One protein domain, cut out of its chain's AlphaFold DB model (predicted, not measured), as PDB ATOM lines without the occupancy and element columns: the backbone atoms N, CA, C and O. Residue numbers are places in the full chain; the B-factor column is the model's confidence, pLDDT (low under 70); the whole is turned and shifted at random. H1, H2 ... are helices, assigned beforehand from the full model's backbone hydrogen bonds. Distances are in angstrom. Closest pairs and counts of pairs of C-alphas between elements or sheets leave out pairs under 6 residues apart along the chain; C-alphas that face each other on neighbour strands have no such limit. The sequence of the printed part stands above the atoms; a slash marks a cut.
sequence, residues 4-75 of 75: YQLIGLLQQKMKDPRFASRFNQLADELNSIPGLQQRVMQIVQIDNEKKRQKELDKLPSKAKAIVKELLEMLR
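AT A GLANCE: This is residues 4 to 75 of the 75 residues of an uncharacterized protein of uncultured Clostridium sp (UniProt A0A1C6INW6). The model is an open U: H2 and H5 run side by side in opposite directions as its base, H1 rises at one end, and the helical hairpin of H3 and H4 rises at the other. The printed part has 72 residues with five named helices, H1 to H5 in chain order, and no named strand; its class is all helix. It is only just loose, close to compact, with a radius of gyration of the C-alphas of 13.8 A and spans of 38 by 26 by 17 A.

IN THESE COORDINATES: H1, residues 4 to 13, begins at C-alpha 4 (26.823, -34.772, -11.176) and is 14.3 A long. H2 is residues 17 to 31, 20.7 A; H3 36 to 44, 12.4 A; H4 49 to 56, 10.4 A. H5, 61 to 74, 20.2 A, ends at C-alpha 74 (21.904, -21.374, -10.087).

HOW THE PARTS SIT: H1 and H5 only just touch, with 3 pairs of C-alphas within 8 A, through residue 74 of H5 alone; the closest C-alphas, Leu 10 and Leu 74, are 7.3 A apart. H2 and H5 touch at a shallow tilt of 23 degrees, opposite ways, closest at C-alphas Leu 30 and Ala 63, 6.0 A. H3 and H4 touch at 7 degrees, closest at C-alphas Ile 43 and Arg 52, 5.7 A. H1 and H3 are apart. In H1 to H5 every O i to N i+4 pair is within hydrogen-bond range.

THE WHOLE: The two farthest C-alphas, Pro 17 and Asn 48, are 40.1 A apart. The printed part has no cut, its four links are tight, and no printed residue is under 70 in pLDDT.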
ATOM      1  N   TYR A   4      26.275 -34.664 -12.533       82.69
ATOM      2  CA  TYR A   4      26.823 -34.772 -11.176       82.69
ATOM      3  C   TYR A   4      27.298 -33.419 -10.643       82.69
ATOM      4  O   TYR A   4      26.992 -33.060  -9.504       82.69
ATOM      5  N   GLN A   5      27.988 -32.629 -11.467       84.94
ATOM      6  CA  GLN A   5      28.394 -31.271 -11.094       84.94
ATOM      7  C   GLN A   5      27.196 -30.350 -10.824       84.94
ATOM      8  O   GLN A   5      27.247 -29.540  -9.898       84.94
ATOM      9  N   LEU A   6      26.113 -30.484 -11.597       84.12
ATOM     10  CA  LEU A   6      24.879 -29.730 -11.376       84.12
ATOM     11  C   LEU A   6      24.239 -30.097 -10.032       84.12
ATOM     12  O   LEU A   6      23.862 -29.208  -9.271       84.12
ATOM     13  N   ILE A   7      24.154 -31.394  -9.717       86.19
ATOM     14  CA  ILE A   7      23.632 -31.880  -8.433       86.19
ATOM     15  C   ILE A   7      24.489 -31.354  -7.276       86.19
ATOM     16  O   ILE A   7      23.940 -30.864  -6.292       86.19
ATOM     17  N   GLY A   8      25.819 -31.392  -7.400       90.25
ATOM     18  CA  GLY A   8      26.733 -30.864  -6.385       90.25
ATOM     19  C   GLY A   8      26.565 -29.358  -6.150       90.25
ATOM     20  O   GLY A   8      26.470 -28.920  -5.002       90.25
ATOM     21  N   LEU A   9      26.448 -28.568  -7.224       89.88
ATOM     22  CA  LEU A   9      26.161 -27.132  -7.133       89.88
ATOM     23  C   LEU A   9      24.814 -26.876  -6.447       89.88
ATOM     24  O   LEU A   9      24.720 -26.016  -5.570       89.88
ATOM     25  N   LEU A  10      23.781 -27.632  -6.825       89.69
ATOM     26  CA  LEU A  10      22.450 -27.514  -6.241       89.69
ATOM     27  C   LEU A  10      22.493 -27.813  -4.738       89.69
ATOM     28  O   LEU A  10      22.034 -27.004  -3.939       89.69
ATOM     29  N   GLN A  11      23.116 -28.925  -4.343       90.56
ATOM     30  CA  GLN A  11      23.303 -29.300  -2.938       90.56
ATOM     31  C   GLN A  11      24.061 -28.229  -2.146       90.56
ATOM     32  O   GLN A  11      23.727 -27.966  -0.992       90.56
ATOM     33  N   GLN A  12      25.064 -27.590  -2.752       93.56
ATOM     34  CA  GLN A  12      25.787 -26.488  -2.123       93.56
ATOM     35  C   GLN A  12      24.892 -25.259  -1.930       93.56
ATOM     36  O   GLN A  12      24.857 -24.714  -0.828       93.56
ATOM     37  N   LYS A  13      24.155 -24.834  -2.964       92.12
ATOM     38  CA  LYS A  13      23.243 -23.680  -2.894       92.12
ATOM     39  C   LYS A  13      22.086 -23.931  -1.915       92.12
ATOM     40  O   LYS A  13      21.707 -23.019  -1.193       92.12
ATOM     41  N   MET A  14      21.603 -25.169  -1.794       93.25
ATOM     42  CA  MET A  14      20.575 -25.573  -0.819       93.25
ATOM     43  C   MET A  14      21.005 -25.418   0.650       93.25
ATOM     44  O   MET A  14      20.150 -25.464   1.533       93.25
ATOM     45  N   LYS A  15      22.299 -25.215   0.942       94.56
ATOM     46  CA  LYS A  15      22.758 -24.857   2.297       94.56
ATOM     47  C   LYS A  15      22.378 -23.426   2.686       94.56
ATOM     48  O   LYS A  15      22.322 -23.126   3.875       94.56
ATOM     49  N   ASP A  16      22.132 -22.550   1.710       95.38
ATOM     50  CA  ASP A  16      21.584 -21.222   1.960       95.38
ATOM     51  C   ASP A  16      20.061 -21.337   2.183       95.38
ATOM     52  O   ASP A  16      19.338 -21.795   1.291       95.38
ATOM     53  N   PRO A  17      19.538 -20.923   3.351       93.62
ATOM     54  CA  PRO A  17      18.123 -21.089   3.677       93.62
ATOM     55  C   PRO A  17      17.192 -20.234   2.804       93.62
ATOM     56  O   PRO A  17      16.053 -20.632   2.559       93.62
ATOM     57  N   ARG A  18      17.651 -19.077   2.305       94.00
ATOM     58  CA  ARG A  18      16.865 -18.232   1.392       94.00
ATOM     59  C   ARG A  18      16.769 -18.889   0.024       94.00
ATOM     60  O   ARG A  18      15.680 -18.951  -0.545       94.00
ATOM     61  N   PHE A  19      17.889 -19.416  -0.467       94.56
ATOM     62  CA  PHE A  19      17.914 -20.191  -1.701       94.56
ATOM     63  C   PHE A  19      17.006 -21.417  -1.586       94.56
ATOM     64  O   PHE A  19      16.133 -21.598  -2.430       94.56
ATOM     65  N   ALA A  20      17.160 -22.221  -0.529       95.06
ATOM     66  CA  ALA A  20      16.387 -23.444  -0.331       95.06
ATOM     67  C   ALA A  20      14.882 -23.167  -0.248       95.06
ATOM     68  O   ALA A  20      14.091 -23.848  -0.898       95.06
ATOM     69  N   SER A  21      14.484 -22.129   0.495       95.94
ATOM     70  CA  SER A  21      13.083 -21.712   0.574       95.94
ATOM     71  C   SER A  21      12.530 -21.344  -0.800       95.94
ATOM     72  O   SER A  21      11.457 -21.815  -1.171       95.94
ATOM     73  N   ARG A  22      13.252 -20.520  -1.570       94.50
ATOM     74  CA  ARG A  22      12.784 -20.074  -2.888       94.50
ATOM     75  C   ARG A  22      12.756 -21.219  -3.899       94.50
ATOM     76  O   ARG A  22      11.798 -21.340  -4.653       94.50
ATOM     77  N   PHE A  23      13.765 -22.085  -3.873       94.19
ATOM     78  CA  PHE A  23      13.843 -23.269  -4.720       94.19
ATOM     79  C   PHE A  23      12.668 -24.216  -4.462       94.19
ATOM     80  O   PHE A  23      11.998 -24.617  -5.409       94.19
ATOM     81  N   ASN A  24      12.382 -24.523  -3.191       93.69
ATOM     82  CA  ASN A  24      11.265 -25.392  -2.823       93.69
ATOM     83  C   ASN A  24       9.923 -24.794  -3.260       93.69
ATOM     84  O   ASN A  24       9.127 -25.497  -3.867       93.69
ATOM     85  N   GLN A  25       9.709 -23.488  -3.058       95.50
ATOM     86  CA  GLN A  25       8.502 -22.805  -3.540       95.50
ATOM     87  C   GLN A  25       8.325 -22.942  -5.055       95.50
ATOM     88  O   GLN A  25       7.256 -23.324  -5.521       95.50
ATOM     89  N   LEU A  26       9.379 -22.674  -5.829       93.38
ATOM     90  CA  LEU A  26       9.344 -22.795  -7.286       93.38
ATOM     91  C   LEU A  26       9.130 -24.247  -7.736       93.38
ATOM     92  O   LEU A  26       8.391 -24.494  -8.688       93.38
ATOM     93  N   ALA A  27       9.737 -25.215  -7.049       90.44
ATOM     94  CA  ALA A  27       9.531 -26.636  -7.309       90.44
ATOM     95  C   ALA A  27       8.082 -27.069  -7.026       90.44
ATOM     96  O   ALA A  27       7.480 -27.752  -7.854       90.44
ATOM     97  N   ASP A  28       7.493 -26.630  -5.912       93.12
ATOM     98  CA  ASP A  28       6.079 -26.853  -5.595       93.12
ATOM     99  C   ASP A  28       5.158 -26.205  -6.634       93.12
ATOM    100  O   ASP A  28       4.227 -26.838  -7.136       93.12
ATOM    101  N   GLU A  29       5.448 -24.969  -7.045       92.69
ATOM    102  CA  GLU A  29       4.695 -24.297  -8.102       92.69
ATOM    103  C   GLU A  29       4.788 -25.030  -9.442       92.69
ATOM    104  O   GLU A  29       3.794 -25.094 -10.169       92.69
ATOM    105  N   LEU A  30       5.942 -25.611  -9.771       89.56
ATOM    106  CA  LEU A  30       6.119 -26.413 -10.980       89.56
ATOM    107  C   LEU A  30       5.302 -27.709 -10.905       89.56
ATOM    108  O   LEU A  30       4.594 -28.040 -11.857       89.56
ATOM    109  N   ASN A  31       5.354 -28.404  -9.766       88.50
ATOM    110  CA  ASN A  31       4.597 -29.632  -9.508       88.50
ATOM    111  C   ASN A  31       3.082 -29.390  -9.457       88.50
ATOM    112  O   ASN A  31       2.306 -30.280  -9.799       88.50
ATOM    113  N   SER A  32       2.655 -28.177  -9.096       92.12
ATOM    114  CA  SER A  32       1.243 -27.782  -9.111       92.12
ATOM    115  C   SER A  32       0.645 -27.695 -10.519       92.12
ATOM    116  O   SER A  32      -0.575 -27.640 -10.650       92.12
ATOM    117  N   ILE A  33       1.471 -27.673 -11.578       91.88
ATOM    118  CA  ILE A  33       1.003 -27.597 -12.966       91.88
ATOM    119  C   ILE A  33       0.495 -28.984 -13.399       91.88
ATOM    120  O   ILE A  33       1.303 -29.893 -13.627       91.88
ATOM    121  N   PRO A  34      -0.828 -29.168 -13.577       89.38
ATOM    122  CA  PRO A  34      -1.393 -30.483 -13.851       89.38
ATOM    123  C   PRO A  34      -0.867 -31.063 -15.165       89.38
ATOM    124  O   PRO A  34      -0.814 -30.382 -16.191       89.38
ATOM    125  N   GLY A  35      -0.469 -32.336 -15.137       89.00
ATOM    126  CA  GLY A  35       0.010 -33.056 -16.320       89.00
ATOM    127  C   GLY A  35       1.382 -32.612 -16.843       89.00
ATOM    128  O   GLY A  35       1.855 -33.175 -17.832       89.00
ATOM    129  N   LEU A  36       2.058 -31.653 -16.197       90.38
ATOM    130  CA  LEU A  36       3.364 -31.171 -16.652       90.38
ATOM    131  C   LEU A  36       4.408 -32.289 -16.664       90.38
ATOM    132  O   LEU A  36       5.075 -32.486 -17.678       90.38
ATOM    133  N   GLN A  37       4.517 -33.048 -15.572       86.94
ATOM    134  CA  GLN A  37       5.476 -34.149 -15.462       86.94
ATOM    135  C   GLN A  37       5.261 -35.196 -16.564       86.94
ATOM    136  O   GLN A  37       6.211 -35.590 -17.235       86.94
ATOM    137  N   GLN A  38       4.006 -35.592 -16.810       90.81
ATOM    138  CA  GLN A  38       3.656 -36.540 -17.873       90.81
ATOM    139  C   GLN A  38       4.060 -36.012 -19.251       90.81
ATOM    140  O   GLN A  38       4.672 -36.733 -20.039       90.81
ATOM    141  N   ARG A  39       3.780 -34.734 -19.521       87.94
ATOM    142  CA  ARG A  39       4.130 -34.095 -20.788       87.94
ATOM    143  C   ARG A  39       5.639 -34.002 -20.986       87.94
ATOM    144  O   ARG A  39       6.118 -34.279 -22.078       87.94
ATOM    145  N   VAL A  40       6.400 -33.672 -19.943       88.00
ATOM    146  CA  VAL A  40       7.868 -33.662 -20.007       88.00
ATOM    147  C   VAL A  40       8.398 -35.062 -20.313       88.00
ATOM    148  O   VAL A  40       9.195 -35.196 -21.236       88.00
ATOM    149  N   MET A  41       7.915 -36.109 -19.632       87.94
ATOM    150  CA  MET A  41       8.333 -37.492 -19.913       87.94
ATOM    151  C   MET A  41       8.064 -37.901 -21.366       87.94
ATOM    152  O   MET A  41       8.937 -38.491 -21.997       87.94
ATOM    153  N   GLN A  42       6.900 -37.543 -21.915       90.31
ATOM    154  CA  GLN A  42       6.584 -37.789 -23.327       90.31
ATOM    155  C   GLN A  42       7.566 -37.079 -24.262       90.31
ATOM    156  O   GLN A  42       8.002 -37.658 -25.251       90.31
ATOM    157  N   ILE A  43       7.942 -35.838 -23.944       88.06
ATOM    158  CA  ILE A  43       8.877 -35.055 -24.755       88.06
ATOM    159  C   ILE A  43      10.280 -35.670 -24.745       88.06
ATOM    160  O   ILE A  43      10.908 -35.752 -25.798       88.06
ATOM    161  N   VAL A  44      10.780 -36.117 -23.586       86.50
ATOM    162  CA  VAL A  44      12.130 -36.705 -23.483       86.50
ATOM    163  C   VAL A  44      12.251 -37.993 -24.306       86.50
ATOM    164  O   VAL A  44      13.311 -38.260 -24.864       86.50
ATOM    165  N   GLN A  45      11.156 -38.745 -24.451       89.00
ATOM    166  CA  GLN A  45      11.093 -39.957 -25.276       89.00
ATOM    167  C   GLN A  45      11.088 -39.681 -26.790       89.00
ATOM    168  O   GLN A  45      11.195 -40.612 -27.580       89.00
ATOM    169  N   ILE A  46      10.967 -38.422 -27.231       91.19
ATOM    170  CA  ILE A  46      11.022 -38.084 -28.656       91.19
ATOM    171  C   ILE A  46      12.478 -38.154 -29.130       91.19
ATOM    172  O   ILE A  46      13.277 -37.283 -28.785       91.19
ATOM    173  N   ASP A  47      12.809 -39.122 -29.986       89.25
ATOM    174  CA  ASP A  47      14.147 -39.261 -30.587       89.25
ATOM    175  C   ASP A  47      14.543 -38.070 -31.473       89.25
ATOM    176  O   ASP A  47      15.696 -37.649 -31.506       89.25
ATOM    177  N   ASN A  48      13.579 -37.489 -32.196       93.75
ATOM    178  CA  ASN A  48      13.846 -36.387 -33.118       93.75
ATOM    179  C   ASN A  48      13.986 -35.045 -32.380       93.75
ATOM    180  O   ASN A  48      12.996 -34.484 -31.907       93.75
ATOM    181  N   GLU A  49      15.192 -34.481 -32.383       87.62
ATOM    182  CA  GLU A  49      15.521 -33.215 -31.716       87.62
ATOM    183  C   GLU A  49      14.622 -32.041 -32.139       87.62
ATOM    184  O   GLU A  49      14.085 -31.325 -31.295       87.62
ATOM    185  N   LYS A  50      14.358 -31.878 -33.441       91.56
ATOM    186  CA  LYS A  50      13.511 -30.787 -33.952       91.56
ATOM    187  C   LYS A  50      12.062 -30.907 -33.472       91.56
ATOM    188  O   LYS A  50      11.413 -29.895 -33.203       91.56
ATOM    189  N   LYS A  51      11.530 -32.130 -33.375       90.44
ATOM    190  CA  LYS A  51      10.194 -32.384 -32.812       90.44
ATOM    191  C   LYS A  51      10.187 -32.184 -31.298       90.44
ATOM    192  O   LYS A  51       9.274 -31.538 -30.795       90.44
ATOM    193  N   ARG A  52      11.219 -32.663 -30.598       90.62
ATOM    194  CA  ARG A  52      11.396 -32.470 -29.155       90.62
ATOM    195  C   ARG A  52      11.369 -30.986 -28.800       90.62
ATOM    196  O   ARG A  52      10.578 -30.582 -27.956       90.62
ATOM    197  N   GLN A  53      12.146 -30.169 -29.513       86.94
ATOM    198  CA  GLN A  53      12.201 -28.724 -29.301       86.94
ATOM    199  C   GLN A  53      10.831 -28.062 -29.505       86.94
ATOM    200  O   GLN A  53      10.377 -27.312 -28.648       86.94
ATOM    201  N   LYS A  54      10.112 -28.417 -30.578       91.88
ATOM    202  CA  LYS A  54       8.751 -27.910 -30.820       91.88
ATOM    203  C   LYS A  54       7.771 -28.240 -29.696       91.88
ATOM    204  O   LYS A  54       6.916 -27.417 -29.387       91.88
ATOM    205  N   GLU A  55       7.848 -29.433 -29.114       89.75
ATOM    206  CA  GLU A  55       6.964 -29.806 -28.008       89.75
ATOM    207  C   GLU A  55       7.370 -29.136 -26.687       89.75
ATOM    208  O   GLU A  55       6.490 -28.719 -25.932       89.75
ATOM    209  N   LEU A  56       8.673 -28.931 -26.443       86.44
ATOM    210  CA  LEU A  56       9.162 -28.083 -25.344       86.44
ATOM    211  C   LEU A  56       8.621 -26.653 -25.470       86.44
ATOM    212  O   LEU A  56       8.194 -26.049 -24.485       86.44
ATOM    213  N   ASP A  57       8.554 -26.125 -26.692       88.19
ATOM    214  CA  ASP A  57       7.986 -24.808 -26.962       88.19
ATOM    215  C   ASP A  57       6.475 -24.718 -26.707       88.19
ATOM    216  O   ASP A  57       5.955 -23.623 -26.491       88.19
ATOM    217  N   LYS A  58       5.767 -25.845 -26.634       89.69
ATOM    218  CA  LYS A  58       4.342 -25.891 -26.271       89.69
ATOM    219  C   LYS A  58       4.099 -26.059 -24.773       89.69
ATOM    220  O   LYS A  58       2.939 -26.126 -24.358       89.69
ATOM    221  N   LEU A  59       5.152 -26.164 -23.959       90.44
ATOM    222  CA  LEU A  59       4.995 -26.202 -22.509       90.44
ATOM    223  C   LEU A  59       4.336 -24.907 -22.005       90.44
ATOM    224  O   LEU A  59       4.573 -23.839 -22.579       90.44
ATOM    225  N   PRO A  60       3.534 -24.978 -20.927       90.75
ATOM    226  CA  PRO A  60       2.874 -23.807 -20.363       90.75
ATOM    227  C   PRO A  60       3.867 -22.686 -20.058       90.75
ATOM    228  O   PRO A  60       4.933 -22.933 -19.488       90.75
ATOM    229  N   SER A  61       3.493 -21.442 -20.363       89.44
ATOM    230  CA  SER A  61       4.336 -20.269 -20.093       89.44
ATOM    231  C   SER A  61       4.760 -20.188 -18.625       89.44
ATOM    232  O   SER A  61       5.902 -19.836 -18.342       89.44
ATOM    233  N   LYS A  62       3.880 -20.604 -17.698       88.94
ATOM    234  CA  LYS A  62       4.188 -20.695 -16.264       88.94
ATOM    235  C   LYS A  62       5.345 -21.660 -15.978       88.94
ATOM    236  O   LYS A  62       6.269 -21.297 -15.262       88.94
ATOM    237  N   ALA A  63       5.346 -22.849 -16.587       90.44
ATOM    238  CA  ALA A  63       6.422 -23.826 -16.409       90.44
ATOM    239  C   ALA A  63       7.763 -23.285 -16.928       90.44
ATOM    240  O   ALA A  63       8.779 -23.380 -16.246       90.44
ATOM    241  N   LYS A  64       7.757 -22.656 -18.111       90.00
ATOM    242  CA  LYS A  64       8.959 -22.035 -18.689       90.00
ATOM    243  C   LYS A  64       9.512 -20.910 -17.810       90.00
ATOM    244  O   LYS A  64      10.725 -20.815 -17.650       90.00
ATOM    245  N   ALA A  65       8.638 -20.077 -17.242       91.69
ATOM    246  CA  ALA A  65       9.030 -18.991 -16.347       91.69
ATOM    247  C   ALA A  65       9.677 -19.516 -15.055       91.69
ATOM    248  O   ALA A  65      10.758 -19.061 -14.696       91.69
ATOM    249  N   ILE A  66       9.072 -20.526 -14.420       91.62
ATOM    250  CA  ILE A  66       9.605 -21.146 -13.197       91.62
ATOM    251  C   ILE A  66      10.978 -21.782 -13.454       91.62
ATOM    252  O   ILE A  66      11.921 -21.553 -12.703       91.62
ATOM    253  N   VAL A  67      11.121 -22.545 -14.544       88.44
ATOM    254  CA  VAL A  67      12.408 -23.161 -14.912       88.44
ATOM    255  C   VAL A  67      13.470 -22.096 -15.184       88.44
ATOM    256  O   VAL A  67      14.618 -22.263 -14.779       88.44
ATOM    257  N   LYS A  68      13.105 -20.986 -15.836       89.50
ATOM    258  CA  LYS A  68      14.024 -19.864 -16.050       89.50
ATOM    259  C   LYS A  68      14.508 -19.275 -14.720       89.50
ATOM    260  O   LYS A  68      15.713 -19.110 -14.563       89.50
ATOM    261  N   GLU A  69      13.605 -19.022 -13.775       91.81
ATOM    262  CA  GLU A  69      13.956 -18.481 -12.455       91.81
ATOM    263  C   GLU A  69      14.878 -19.439 -11.682       91.81
ATOM    264  O   GLU A  69      15.909 -19.020 -11.160       91.81
ATOM    265  N   LEU A  70      14.582 -20.744 -11.700       88.88
ATOM    266  CA  LEU A  70      15.445 -21.772 -11.107       88.88
ATOM    267  C   LEU A  70      16.863 -21.754 -11.699       88.88
ATOM    268  O   LEU A  70      17.845 -21.845 -10.964       88.88
ATOM    269  N   LEU A  71      16.987 -21.613 -13.022       86.81
ATOM    270  CA  LEU A  71      18.287 -21.524 -13.691       86.81
ATOM    271  C   LEU A  71      19.025 -20.222 -13.360       86.81
ATOM    272  O   LEU A  71      20.246 -20.242 -13.222       86.81
ATOM    273  N   GLU A  72      18.318 -19.101 -13.221       90.50
ATOM    274  CA  GLU A  72      18.907 -17.819 -12.816       90.50
ATOM    275  C   GLU A  72      19.421 -17.856 -11.374       90.50
ATOM    276  O   GLU A  72      20.487 -17.312 -11.102       90.50
ATOM    277  N   MET A  73      18.746 -18.573 -10.471       89.44
ATOM    278  CA  MET A  73      19.222 -18.780  -9.097       89.44
ATOM    279  C   MET A  73      20.511 -19.624  -9.022       89.44
ATOM    280  O   MET A  73      21.295 -19.501  -8.069       89.44
ATOM    281  N   LEU A  74      20.727 -20.506 -10.003       84.25
ATOM    282  CA  LEU A  74      21.904 -21.374 -10.087       84.25
ATOM    283  C   LEU A  74      23.119 -20.711 -10.741       84.25
ATOM    284  O   LEU A  74      24.224 -21.229 -10.582       84.25
ATOM    285  N   ARG A  75      22.925 -19.590 -11.442       80.00
ATOM    286  CA  ARG A  75      24.027 -18.745 -11.920       80.00
ATOM    287  C   ARG A  75      24.752 -18.062 -10.754       80.00
ATOM    288  O   ARG A  75      25.884 -17.611 -11.010       80.00
TER     289      ARG A  75